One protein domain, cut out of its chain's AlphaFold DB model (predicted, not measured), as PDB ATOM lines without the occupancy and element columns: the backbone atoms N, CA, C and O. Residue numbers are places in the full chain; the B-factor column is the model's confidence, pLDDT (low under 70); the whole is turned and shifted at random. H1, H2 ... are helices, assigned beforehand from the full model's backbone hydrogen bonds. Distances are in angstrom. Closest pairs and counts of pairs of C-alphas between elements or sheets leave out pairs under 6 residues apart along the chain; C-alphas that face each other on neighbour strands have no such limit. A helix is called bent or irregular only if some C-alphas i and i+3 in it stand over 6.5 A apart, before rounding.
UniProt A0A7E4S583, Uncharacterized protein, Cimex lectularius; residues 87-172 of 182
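This is residues 87 to 172 of the 182 residues of an uncharacterized protein of Cimex lectularius (UniProt A0A7E4S583). Three helices are strung out along an open, extended path with no shared core: H1 and H2 follow one another along the longest axis, and H3 then folds back from the far end of H2 as a free arm, making an open V with it. Residues 87 to 97 loop beside H1, and between H1 and H2 the stretch 116 to 131, with no named element, doubles back through a short antiparallel pairing. The printed part has 86 residues with three named helices in the order H1, H2, H3 and no named strand, and its class is all helix. It is extended, with a radius of gyration of the C-alphas of 18.9 A, and the C-alphas span 57 by 38 by 15 A, an outline only just flat.

H1, residues 98 to 115, touches no helix. After it, residues 119 to 120 pair with residues 128 to 129, antiparallel, in stretches too short to be named strands. H2, residues 132 to 144, is apart from H1. H3, residues 152 to 172, is apart from H1 and apart from H2. Residues 155 to 172, which belong to H3, stand free. Every O i to N i+4 pair is within hydrogen-bond range in H2, while 10 of 14 are in H1 and 15 of 17 in H3.

H1 begins at C-alpha 98, (12.633, 15.498, -15.709), and ends at C-alpha 115, (24.090, 21.073, -36.341), 24.2 A from first to last C-alpha. H1 is only just irregular: C-alphas 106 and 109 are 6.52 A apart. H2 runs from Arg 132 to Val 144, 16.7 A from first to last C-alpha, and is neither bent nor irregular, but only just: C-alphas 141 and 144 are 6.2 A apart. Along H1 and H2 the z values fall from first to last C-alpha. H3 is the longest helix, with 21 residues and 31.1 A from first to last C-alpha. Its z value rises from -58.015 at C-alpha 152 to -29.001 at C-alpha 172, (27.502, -7.842, -29.001).

The two C-alphas farthest apart are those of Lys 96 and Asp 148, at 57.4 A, and the C-alphas of Asn 87 and Lys 172, the first and last printed residues, are 35.3 A apart. Without the stretch that stands free, the body of 68 residues spans 57 by 20 by 17 A. The printed part has no cut. The link from H1 to H2 is long, with 16 residues, and the link from H2 to H3 is short, with 7. The mean pLDDT of the printed part is 83.8, and the model's confidence is low, under 70, at residues 111 to 116 and 145 to 154.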
ATOM      1  N   ASN A  87      17.764  22.382 -14.778       96.62
ATOM      2  CA  ASN A  87      18.324  23.486 -15.574       96.62
ATOM      3  C   ASN A  87      19.287  22.957 -16.670       96.62
ATOM      4  O   ASN A  87      20.256  22.280 -16.328       96.62
ATOM      5  N   CYS A  88      19.072  23.246 -17.975       95.19
ATOM      6  CA  CYS A  88      20.045  22.877 -19.040       95.19
ATOM      7  C   CYS A  88      21.284  23.764 -18.934       95.19
ATOM      8  O   CYS A  88      21.197  24.985 -19.067       95.19
ATOM      9  N   ARG A  89      22.453  23.131 -18.787       92.81
ATOM     10  CA  ARG A  89      23.756  23.813 -18.756       92.81
ATOM     11  C   ARG A  89      24.104  24.507 -20.080       92.81
ATOM     12  O   ARG A  89      24.822  25.493 -20.062       92.81
ATOM     13  N   SER A  90      23.582  24.029 -21.215       91.31
ATOM     14  CA  SER A  90      23.937  24.569 -22.539       91.31
ATOM     15  C   SER A  90      23.129  25.794 -22.975       91.31
ATOM     16  O   SER A  90      23.614  26.552 -23.805       91.31
ATOM     17  N   CYS A  91      21.894  25.991 -22.496       91.38
ATOM     18  CA  CYS A  91      21.063  27.118 -22.950       91.38
ATOM     19  C   CYS A  91      20.226  27.778 -21.843       91.38
ATOM     20  O   CYS A  91      19.265  28.482 -22.144       91.38
ATOM     21  N   SER A  92      20.561  27.550 -20.566       92.75
ATOM     22  CA  SER A  92      19.940  28.164 -19.373       92.75
ATOM     23  C   SER A  92      18.432  27.922 -19.163       92.75
ATOM     24  O   SER A  92      17.839  28.469 -18.234       92.75
ATOM     25  N   ALA A  93      17.796  27.071 -19.976       95.00
ATOM     26  CA  ALA A  93      16.375  26.750 -19.847       95.00
ATOM     27  C   ALA A  93      16.090  25.949 -18.562       95.00
ATOM     28  O   ALA A  93      16.844  25.033 -18.220       95.00
ATOM     29  N   LYS A  94      14.980  26.270 -17.878       96.94
ATOM     30  CA  LYS A  94      14.549  25.633 -16.621       96.94
ATOM     31  C   LYS A  94      13.267  24.822 -16.822       96.94
ATOM     32  O   LYS A  94      12.343  25.275 -17.494       96.94
ATOM     33  N   TYR A  95      13.188  23.648 -16.202       96.19
ATOM     34  CA  TYR A  95      12.083  22.699 -16.345       96.19
ATOM     35  C   TYR A  95      11.582  22.205 -14.987       96.19
ATOM     36  O   TYR A  95      12.366  21.959 -14.077       96.19
ATOM     37  N   LYS A  96      10.264  22.013 -14.864       94.44
ATOM     38  CA  LYS A  96       9.632  21.449 -13.653       94.44
ATOM     39  C   LYS A  96       9.619  19.915 -13.629       94.44
ATOM     40  O   LYS A  96       9.456  19.323 -12.573       94.44
ATOM     41  N   ARG A  97       9.736  19.275 -14.799       94.06
ATOM     42  CA  ARG A  97       9.680  17.817 -14.980       94.06
ATOM     43  C   ARG A  97      10.958  17.308 -15.637       94.06
ATOM     44  O   ARG A  97      11.468  17.956 -16.557       94.06
ATOM     45  N   TRP A  98      11.426  16.144 -15.193       93.75
ATOM     46  CA  TRP A  98      12.633  15.498 -15.709       93.75
ATOM     47  C   TRP A  98      12.493  15.120 -17.189       93.75
ATOM     48  O   TRP A  98      13.412  15.343 -17.972       93.75
ATOM     49  N   GLU A  99      11.322  14.644 -17.617       95.88
ATOM     50  CA  GLU A  99      11.075  14.214 -18.999       95.88
ATOM     51  C   GLU A  99      11.234  15.379 -19.980       95.88
ATOM     52  O   GLU A  99      11.866  15.247 -21.030       95.88
ATOM     53  N   SER A 100      10.699  16.551 -19.624       95.81
ATOM     54  CA  SER A 100      10.823  17.761 -20.443       95.81
ATOM     55  C   SER A 100      12.272  18.238 -20.534       95.81
ATOM     56  O   SER A 100      12.723  18.608 -21.619       95.81
ATOM     57  N   TYR A 101      13.010  18.183 -19.420       96.44
ATOM     58  CA  TYR A 101      14.441  18.475 -19.385       96.44
ATOM     59  C   TYR A 101      15.240  17.506 -20.270       96.44
ATOM     60  O   TYR A 101      16.046  17.942 -21.090       96.44
ATOM     61  N   TYR A 102      14.974  16.203 -20.178       94.31
ATOM     62  CA  TYR A 102      15.683  15.184 -20.948       94.31
ATOM     63  C   TYR A 102      15.447  15.321 -22.459       94.31
ATOM     64  O   TYR A 102      16.403  15.332 -23.238       94.31
ATOM     65  N   ILE A 103      14.190  15.503 -22.886       92.94
ATOM     66  CA  ILE A 103      13.841  15.766 -24.293       92.94
ATOM     67  C   ILE A 103      14.564  17.024 -24.785       92.94
ATOM     68  O   ILE A 103      15.146  17.039 -25.870       92.94
ATOM     69  N   HIS A 104      14.569  18.081 -23.979       94.88
ATOM     70  CA  HIS A 104      15.258  19.315 -24.314       94.88
ATOM     71  C   HIS A 104      16.770  19.123 -24.498       94.88
ATOM     72  O   HIS A 104      17.318  19.554 -25.516       94.88
ATOM     73  N   VAL A 105      17.439  18.451 -23.558       92.94
ATOM     74  CA  VAL A 105      18.878  18.184 -23.652       92.94
ATOM     75  C   VAL A 105      19.170  17.359 -24.904       92.94
ATOM     76  O   VAL A 105      19.977  17.773 -25.736       92.94
ATOM     77  N   LYS A 106      18.441  16.255 -25.099       87.31
ATOM     78  CA  LYS A 106      18.643  15.314 -26.206       87.31
ATOM     79  C   LYS A 106      18.395  15.928 -27.584       87.31
ATOM     80  O   LYS A 106      19.161  15.673 -28.510       87.31
ATOM     81  N   PHE A 107      17.339  16.728 -27.740       85.00
ATOM     82  CA  PHE A 107      16.876  17.177 -29.060       85.00
ATOM     83  C   PHE A 107      17.103  18.659 -29.363       85.00
ATOM     84  O   PHE A 107      17.075  19.025 -30.539       85.00
ATOM     85  N   LYS A 108      17.314  19.520 -28.361       87.62
ATOM     86  CA  LYS A 108      17.609  20.950 -28.565       87.62
ATOM     87  C   LYS A 108      19.059  21.286 -28.217       87.62
ATOM     88  O   LYS A 108      19.785  21.688 -29.124       87.62
ATOM     89  N   CYS A 109      19.490  21.078 -26.964       89.94
ATOM     90  CA  CYS A 109      20.849  21.444 -26.517       89.94
ATOM     91  C   CYS A 109      21.910  20.666 -27.332       89.94
ATOM     92  O   CYS A 109      22.776  21.274 -27.961       89.94
ATOM     93  N   LEU A 110      21.787  19.338 -27.439       77.31
ATOM     94  CA  LEU A 110      22.721  18.520 -28.224       77.31
ATOM     95  C   LEU A 110      22.610  18.773 -29.733       77.31
ATOM     96  O   LEU A 110      23.607  18.724 -30.446       77.31
ATOM     97  N   LYS A 111      21.420  19.098 -30.242       68.38
ATOM     98  CA  LYS A 111      21.223  19.334 -31.678       68.38
ATOM     99  C   LYS A 111      21.948  20.583 -32.171       68.38
ATOM    100  O   LYS A 111      22.318  20.600 -33.335       68.38
ATOM    101  N   ASN A 112      22.213  21.583 -31.329       64.62
ATOM    102  CA  ASN A 112      23.081  22.702 -31.716       64.62
ATOM    103  C   ASN A 112      24.536  22.261 -31.927       64.62
ATOM    104  O   ASN A 112      25.149  22.682 -32.902       64.62
ATOM    105  N   ILE A 113      25.046  21.350 -31.094       67.50
ATOM    106  CA  ILE A 113      26.388  20.762 -31.253       67.50
ATOM    107  C   ILE A 113      26.431  19.833 -32.476       67.50
ATOM    108  O   ILE A 113      27.412  19.798 -33.207       67.50
ATOM    109  N   TYR A 114      25.352  19.101 -32.760       60.81
ATOM    110  CA  TYR A 114      25.287  18.245 -33.949       60.81
ATOM    111  C   TYR A 114      24.947  19.004 -35.244       60.81
ATOM    112  O   TYR A 114      25.237  18.504 -36.325       60.81
ATOM    113  N   ARG A 115      24.375  20.216 -35.171       59.47
ATOM    114  CA  ARG A 115      24.090  21.073 -36.341       59.47
ATOM    115  C   ARG A 115      25.342  21.700 -36.943       59.47
ATOM    116  O   ARG A 115      25.312  22.045 -38.121       59.47
ATOM    117  N   THR A 116      26.412  21.856 -36.168       62.84
ATOM    118  CA  THR A 116      27.687  22.372 -36.682       62.84
ATOM    119  C   THR A 116      28.460  21.325 -37.473       62.84
ATOM    120  O   THR A 116      29.255  21.697 -38.335       62.84
ATOM    121  N   ARG A 117      28.204  20.024 -37.268       73.38
ATOM    122  CA  ARG A 117      28.843  18.981 -38.073       73.38
ATOM    123  C   ARG A 117      28.151  18.870 -39.428       73.38
ATOM    124  O   ARG A 117      27.210  18.103 -39.613       73.38
ATOM    125  N   ARG A 118      28.624  19.669 -40.380       87.81
ATOM    126  CA  ARG A 118      28.258  19.522 -41.786       87.81
ATOM    127  C   ARG A 118      28.930  18.263 -42.333       87.81
ATOM    128  O   ARG A 118      30.130  18.067 -42.175       87.81
ATOM    129  N   PHE A 119      28.138  17.393 -42.937       91.38
ATOM    130  CA  PHE A 119      28.603  16.281 -43.745       91.38
ATOM    131  C   PHE A 119      28.946  16.839 -45.129       91.38
ATOM    132  O   PHE A 119      28.055  17.303 -45.844       91.38
ATOM    133  N   ALA A 120      30.232  16.850 -45.469       95.06
ATOM    134  CA  ALA A 120      30.700  17.221 -46.800       95.06
ATOM    135  C   ALA A 120      30.480  16.062 -47.780       95.06
ATOM    136  O   ALA A 120      30.586  14.893 -47.394       95.06
ATOM    137  N   CYS A 121      30.155  16.384 -49.029       95.56
ATOM    138  CA  CYS A 121      30.152  15.395 -50.097       95.56
ATOM    139  C   CYS A 121      31.594  15.011 -50.461       95.56
ATOM    140  O   CYS A 121      32.425  15.903 -50.591       95.56
ATOM    141  N   PRO A 122      31.912  13.716 -50.648       91.75
ATOM    142  CA  PRO A 122      33.249  13.303 -51.073       91.75
ATOM    143  C   PRO A 122      33.539  13.603 -52.553       91.75
ATOM    144  O   PRO A 122      34.694  13.561 -52.956       91.75
ATOM    145  N   PHE A 123      32.510  13.887 -53.356       91.69
ATOM    146  CA  PHE A 123      32.632  14.119 -54.799       91.69
ATOM    147  C   PHE A 123      32.441  15.592 -55.205       91.69
ATOM    148  O   PHE A 123      32.828  15.988 -56.299       91.69
ATOM    149  N   CYS A 124      31.835  16.412 -54.339       93.88
ATOM    150  CA  CYS A 124      31.645  17.847 -54.553       93.88
ATOM    151  C   CYS A 124      32.246  18.640 -53.397       93.88
ATOM    152  O   CYS A 124      31.806  18.495 -52.259       93.88
ATOM    153  N   GLU A 125      33.138  19.575 -53.702       92.44
ATOM    154  CA  GLU A 125      33.679  20.511 -52.707       92.44
ATOM    155  C   GLU A 125      32.649  21.564 -52.274       92.44
ATOM    156  O   GLU A 125      32.658  22.042 -51.141       92.44
ATOM    157  N   SER A 126      31.717  21.904 -53.168       95.94
ATOM    158  CA  SER A 126      30.709  22.942 -52.937       95.94
ATOM    159  C   SER A 126      29.538  22.480 -52.066       95.94
ATOM    160  O   SER A 126      28.858  23.311 -51.458       95.94
ATOM    161  N   TYR A 127      29.280  21.170 -51.977       96.31
ATOM    162  CA  TYR A 127      28.085  20.652 -51.317       96.31
ATOM    163  C   TYR A 127      28.375  20.118 -49.913       96.31
ATOM    164  O   TYR A 127      29.144  19.176 -49.710       96.31
ATOM    165  N   SER A 128      27.668  20.667 -48.923       94.62
ATOM    166  CA  SER A 128      27.649  20.137 -47.561       94.62
ATOM    167  C   SER A 128      26.243  20.203 -46.963       94.62
ATOM    168  O   SER A 128      25.476  21.126 -47.235       94.62
ATOM    169  N   SER A 129      25.888  19.222 -46.133       93.06
ATOM    170  CA  SER A 129      24.572  19.142 -45.488       93.06
ATOM    171  C   SER A 129      24.692  18.827 -44.003       93.06
ATOM    172  O   SER A 129      25.595  18.120 -43.580       93.06
ATOM    173  N   ASN A 130      23.765  19.309 -43.180       86.62
ATOM    174  CA  ASN A 130      23.670  18.943 -41.762       86.62
ATOM    175  C   ASN A 130      22.834  17.669 -41.521       86.62
ATOM    176  O   ASN A 130      22.685  17.239 -40.376       86.62
ATOM    177  N   VAL A 131      22.282  17.058 -42.577       87.56
ATOM    178  CA  VAL A 131      21.464  15.843 -42.496       87.56
ATOM    179  C   VAL A 131      22.030  14.768 -43.425       87.56
ATOM    180  O   VAL A 131      22.186  14.979 -44.625       87.56
ATOM    181  N   ARG A 132      22.287  13.572 -42.880       86.50
ATOM    182  CA  ARG A 132      22.830  12.436 -43.648       86.50
ATOM    183  C   ARG A 132      21.932  11.996 -44.805       86.50
ATOM    184  O   ARG A 132      22.449  11.679 -45.866       86.50
ATOM    185  N   SER A 133      20.609  11.992 -44.625       89.44
ATOM    186  CA  SER A 133      19.672  11.612 -45.693       89.44
ATOM    187  C   SER A 133      19.674  12.607 -46.855       89.44
ATOM    188  O   SER A 133      19.559  12.193 -48.004       89.44
ATOM    189  N   SER A 134      19.861  13.900 -46.583       92.69
ATOM    190  CA  SER A 134      20.036  14.916 -47.626       92.69
ATOM    191  C   SER A 134      21.349  14.726 -48.384       92.69
ATOM    192  O   SER A 134      21.340  14.772 -49.609       92.69
ATOM    193  N   LEU A 135      22.452  14.436 -47.681       94.81
ATOM    194  CA  LEU A 135      23.725  14.121 -48.334       94.81
ATOM    195  C   LEU A 135      23.630  12.856 -49.202       94.81
ATOM    196  O   LEU A 135      24.118  12.855 -50.323       94.81
ATOM    197  N   ALA A 136      22.969  11.804 -48.715       92.00
ATOM    198  CA  ALA A 136      22.770  10.577 -49.482       92.00
ATOM    199  C   ALA A 136      21.980  10.832 -50.777       92.00
ATOM    200  O   ALA A 136      22.389  10.371 -51.836       92.00
ATOM    201  N   LYS A 137      20.897  11.621 -50.713       93.69
ATOM    202  CA  LYS A 137      20.142  12.030 -51.907       93.69
ATOM    203  C   LYS A 137      21.011  12.805 -52.894       93.69
ATOM    204  O   LYS A 137      20.958  12.514 -54.078       93.69
ATOM    205  N   HIS A 138      21.819  13.750 -52.412       94.88
ATOM    206  CA  HIS A 138      22.763  14.475 -53.265       94.88
ATOM    207  C   HIS A 138      23.742  13.524 -53.962       94.88
ATOM    208  O   HIS A 138      23.944  13.649 -55.162       94.88
ATOM    209  N   ILE A 139      24.298  12.545 -53.239       92.31
ATOM    210  CA  ILE A 139      25.192  11.542 -53.832       92.31
ATOM    211  C   ILE A 139      24.476  10.765 -54.944       92.31
ATOM    212  O   ILE A 139      25.032  10.609 -56.022       92.31
ATOM    213  N   VAL A 140      23.233  10.336 -54.721       89.31
ATOM    214  CA  VAL A 140      22.464   9.610 -55.742       89.31
ATOM    215  C   VAL A 140      22.186  10.493 -56.967       89.31
ATOM    216  O   VAL A 140      22.615  10.151 -58.060       89.31
ATOM    217  N   TYR A 141      21.549  11.652 -56.794       92.88
ATOM    218  CA  TYR A 141      21.103  12.469 -57.931       92.88
ATOM    219  C   TYR A 141      22.237  13.161 -58.699       92.88
ATOM    220  O   TYR A 141      22.131  13.344 -59.905       92.88
ATOM    221  N   GLU A 142      23.316  13.571 -58.026       92.62
ATOM    222  CA  GLU A 142      24.387  14.335 -58.685       92.62
ATOM    223  C   GLU A 142      25.557  13.477 -59.170       92.62
ATOM    224  O   GLU A 142      26.271  13.924 -60.072       92.62
ATOM    225  N   HIS A 143      25.754  12.283 -58.587       89.00
ATOM    226  CA  HIS A 143      26.943  11.446 -58.820       89.00
ATOM    227  C   HIS A 143      26.656  10.035 -59.330       89.00
ATOM    228  O   HIS A 143      27.534   9.464 -59.964       89.00
ATOM    229  N   VAL A 144      25.475   9.453 -59.079       82.31
ATOM    230  CA  VAL A 144      25.144   8.109 -59.603       82.31
ATOM    231  C   VAL A 144      24.615   8.191 -61.034       82.31
ATOM    232  O   VAL A 144      24.973   7.357 -61.860       82.31
ATOM    233  N   ASP A 145      23.846   9.232 -61.359       69.81
ATOM    234  CA  ASP A 145      23.289   9.424 -62.708       69.81
ATOM    235  C   ASP A 145      24.309   9.994 -63.718       69.81
ATOM    236  O   ASP A 145      24.027  10.075 -64.914       69.81
ATOM    237  N   LYS A 146      25.519  10.359 -63.264       68.75
ATOM    238  CA  LYS A 146      26.657  10.699 -64.132       68.75
ATOM    239  C   LYS A 146      27.599   9.487 -64.172       68.75
ATOM    240  O   LYS A 146      28.374   9.308 -63.234       68.75
ATOM    241  N   PRO A 147      27.561   8.647 -65.224       62.62
ATOM    242  CA  PRO A 147      28.270   7.363 -65.264       62.62
ATOM    243  C   PRO A 147      29.810   7.452 -65.269       62.62
ATOM    244  O   PRO A 147      30.473   6.421 -65.351       62.62
ATOM    245  N   ASP A 148      30.402   8.641 -65.132       61.72
ATOM    246  CA  ASP A 148      31.858   8.810 -65.078       61.72
ATOM    247  C   ASP A 148      32.484   8.405 -63.733       61.72
ATOM    248  O   ASP A 148      33.702   8.229 -63.636       61.72
ATOM    249  N   LEU A 149      31.685   8.189 -62.683       56.62
ATOM    250  CA  LEU A 149      32.199   7.721 -61.396       56.62
ATOM    251  C   LEU A 149      32.151   6.193 -61.306       56.62
ATOM    252  O   LEU A 149      31.196   5.573 -60.849       56.62
ATOM    253  N   SER A 150      33.265   5.612 -61.756       58.47
ATOM    254  CA  SER A 150      33.674   4.213 -61.629       58.47
ATOM    255  C   SER A 150      33.045   3.470 -60.439       58.47
ATOM    256  O   SER A 150      33.368   3.714 -59.272       58.47
ATOM    257  N   VAL A 151      32.232   2.465 -60.778       59.16
ATOM    258  CA  VAL A 151      31.610   1.420 -59.934       59.16
ATOM    259  C   VAL A 151      32.527   0.880 -58.817       59.16
ATOM    260  O   VAL A 151      32.061   0.439 -57.768       59.16
ATOM    261  N   ARG A 152      33.851   0.990 -58.980       57.94
ATOM    262  CA  ARG A 152      34.860   0.532 -58.015       57.94
ATOM    263  C   ARG A 152      34.821   1.266 -56.664       57.94
ATOM    264  O   ARG A 152      35.206   0.673 -55.659       57.94
ATOM    265  N   HIS A 153      34.344   2.514 -56.600       61.56
ATOM    266  CA  HIS A 153      34.279   3.259 -55.329       61.56
ATOM    267  C   HIS A 153      33.025   2.954 -54.493       61.56
ATOM    268  O   HIS A 153      33.102   2.939 -53.260       61.56
ATOM    269  N   LEU A 154      31.892   2.656 -55.137       65.81
ATOM    270  CA  LEU A 154      30.667   2.241 -54.444       65.81
ATOM    271  C   LEU A 154      30.847   0.870 -53.784       65.81
ATOM    272  O   LEU A 154      30.486   0.707 -52.618       65.81
ATOM    273  N   ASP A 155      31.519  -0.063 -54.459       72.81
ATOM    274  CA  ASP A 155      31.846  -1.377 -53.893       72.81
ATOM    275  C   ASP A 155      32.714  -1.281 -52.636       72.81
ATOM    276  O   ASP A 155      32.497  -2.008 -51.664       72.81
ATOM    277  N   SER A 156      33.671  -0.350 -52.607       76.19
ATOM    278  CA  SER A 156      34.519  -0.139 -51.430       76.19
ATOM    279  C   SER A 156      33.718   0.396 -50.239       76.19
ATOM    280  O   SER A 156      33.899  -0.065 -49.111       76.19
ATOM    281  N   LEU A 157      32.798   1.338 -50.472       73.88
ATOM    282  CA  LEU A 157      31.941   1.887 -49.417       73.88
ATOM    283  C   LEU A 157      30.939   0.853 -48.899       73.88
ATOM    284  O   LEU A 157      30.765   0.731 -47.686       73.88
ATOM    285  N   VAL A 158      30.330   0.068 -49.789       83.25
ATOM    286  CA  VAL A 158      29.403  -1.002 -49.401       83.25
ATOM    287  C   VAL A 158      30.133  -2.072 -48.593       83.25
ATOM    288  O   VAL A 158      29.668  -2.425 -47.510       83.25
ATOM    289  N   ARG A 159      31.321  -2.521 -49.026       82.00
ATOM    290  CA  ARG A 159      32.141  -3.470 -48.251       82.00
ATOM    291  C   ARG A 159      32.495  -2.918 -46.876       82.00
ATOM    292  O   ARG A 159      32.341  -3.624 -45.884       82.00
ATOM    293  N   HIS A 160      32.907  -1.655 -46.784       81.56
ATOM    294  CA  HIS A 160      33.288  -1.062 -45.504       81.56
ATOM    295  C   HIS A 160      32.097  -0.930 -44.543       81.56
ATOM    296  O   HIS A 160      32.239  -1.191 -43.345       81.56
ATOM    297  N   ILE A 161      30.912  -0.577 -45.055       81.50
ATOM    298  CA  ILE A 161      29.663  -0.530 -44.278       81.50
ATOM    299  C   ILE A 161      29.283  -1.937 -43.807       81.50
ATOM    300  O   ILE A 161      29.057  -2.136 -42.616       81.50
ATOM    301  N   VAL A 162      29.265  -2.930 -44.700       85.62
ATOM    302  CA  VAL A 162      28.921  -4.316 -44.344       85.62
ATOM    303  C   VAL A 162      29.880  -4.853 -43.281       85.62
ATOM    304  O   VAL A 162      29.419  -5.360 -42.261       85.62
ATOM    305  N   ILE A 163      31.192  -4.658 -43.449       85.06
ATOM    306  CA  ILE A 163      32.213  -5.087 -42.482       85.06
ATOM    307  C   ILE A 163      31.990  -4.410 -41.123       85.06
ATOM    308  O   ILE A 163      31.905  -5.092 -40.102       85.06
ATOM    309  N   THR A 164      31.823  -3.085 -41.073       81.50
ATOM    310  CA  THR A 164      31.630  -2.380 -39.788       81.50
ATOM    311  C   THR A 164      30.339  -2.773 -39.064       81.50
ATOM    312  O   THR A 164      30.340  -2.883 -37.831       81.50
ATOM    313  N   PHE A 165      29.253  -3.048 -39.793       83.75
ATOM    314  CA  PHE A 165      28.025  -3.586 -39.205       83.75
ATOM    315  C   PHE A 165      28.212  -5.020 -38.696       83.75
ATOM    316  O   PHE A 165      27.800  -5.317 -37.572       83.75
ATOM    317  N   PHE A 166      28.880  -5.887 -39.462       84.00
ATOM    318  CA  PHE A 166      29.134  -7.274 -39.065       84.00
ATOM    319  C   PHE A 166      29.987  -7.353 -37.794       84.00
ATOM    320  O   PHE A 166      29.621  -8.056 -36.854       84.00
ATOM    321  N   PHE A 167      31.057  -6.554 -37.704       80.56
ATOM    322  CA  PHE A 167      31.900  -6.470 -36.506       80.56
ATOM    323  C   PHE A 167      31.138  -5.928 -35.286       80.56
ATOM    324  O   PHE A 167      31.313  -6.432 -34.175       80.56
ATOM    325  N   SER A 168      30.246  -4.947 -35.469       79.12
ATOM    326  CA  SER A 168      29.401  -4.442 -34.373       79.12
ATOM    327  C   SER A 168      28.401  -5.479 -33.861       79.12
ATOM    328  O   SER A 168      28.126  -5.522 -32.660       79.12
ATOM    329  N   LEU A 169      27.847  -6.313 -34.745       78.19
ATOM    330  CA  LEU A 169      26.947  -7.399 -34.356       78.19
ATOM    331  C   LEU A 169      27.707  -8.539 -33.671       78.19
ATOM    332  O   LEU A 169      27.254  -9.032 -32.638       78.19
ATOM    333  N   TYR A 170      28.891  -8.893 -34.174       76.06
ATOM    334  CA  TYR A 170      29.745  -9.912 -33.565       76.06
ATOM    335  C   TYR A 170      30.172  -9.540 -32.145       76.06
ATOM    336  O   TYR A 170      30.067 -10.353 -31.228       76.06
ATOM    337  N   ARG A 171      30.569  -8.282 -31.922       75.44
ATOM    338  CA  ARG A 171      31.017  -7.819 -30.602       75.44
ATOM    339  C   ARG A 171      29.913  -7.875 -29.540       75.44
ATOM    340  O   ARG A 171      30.205  -8.122 -28.378       75.44
ATOM    341  N   LYS A 172      28.642  -7.708 -29.927       72.56
ATOM    342  CA  LYS A 172      27.502  -7.842 -29.001       72.56
ATOM    343  C   LYS A 172      27.219  -9.287 -28.594       72.56
ATOM    344  O   LYS A 172      26.712  -9.502 -27.501       72.56
TER     345      LYS A 172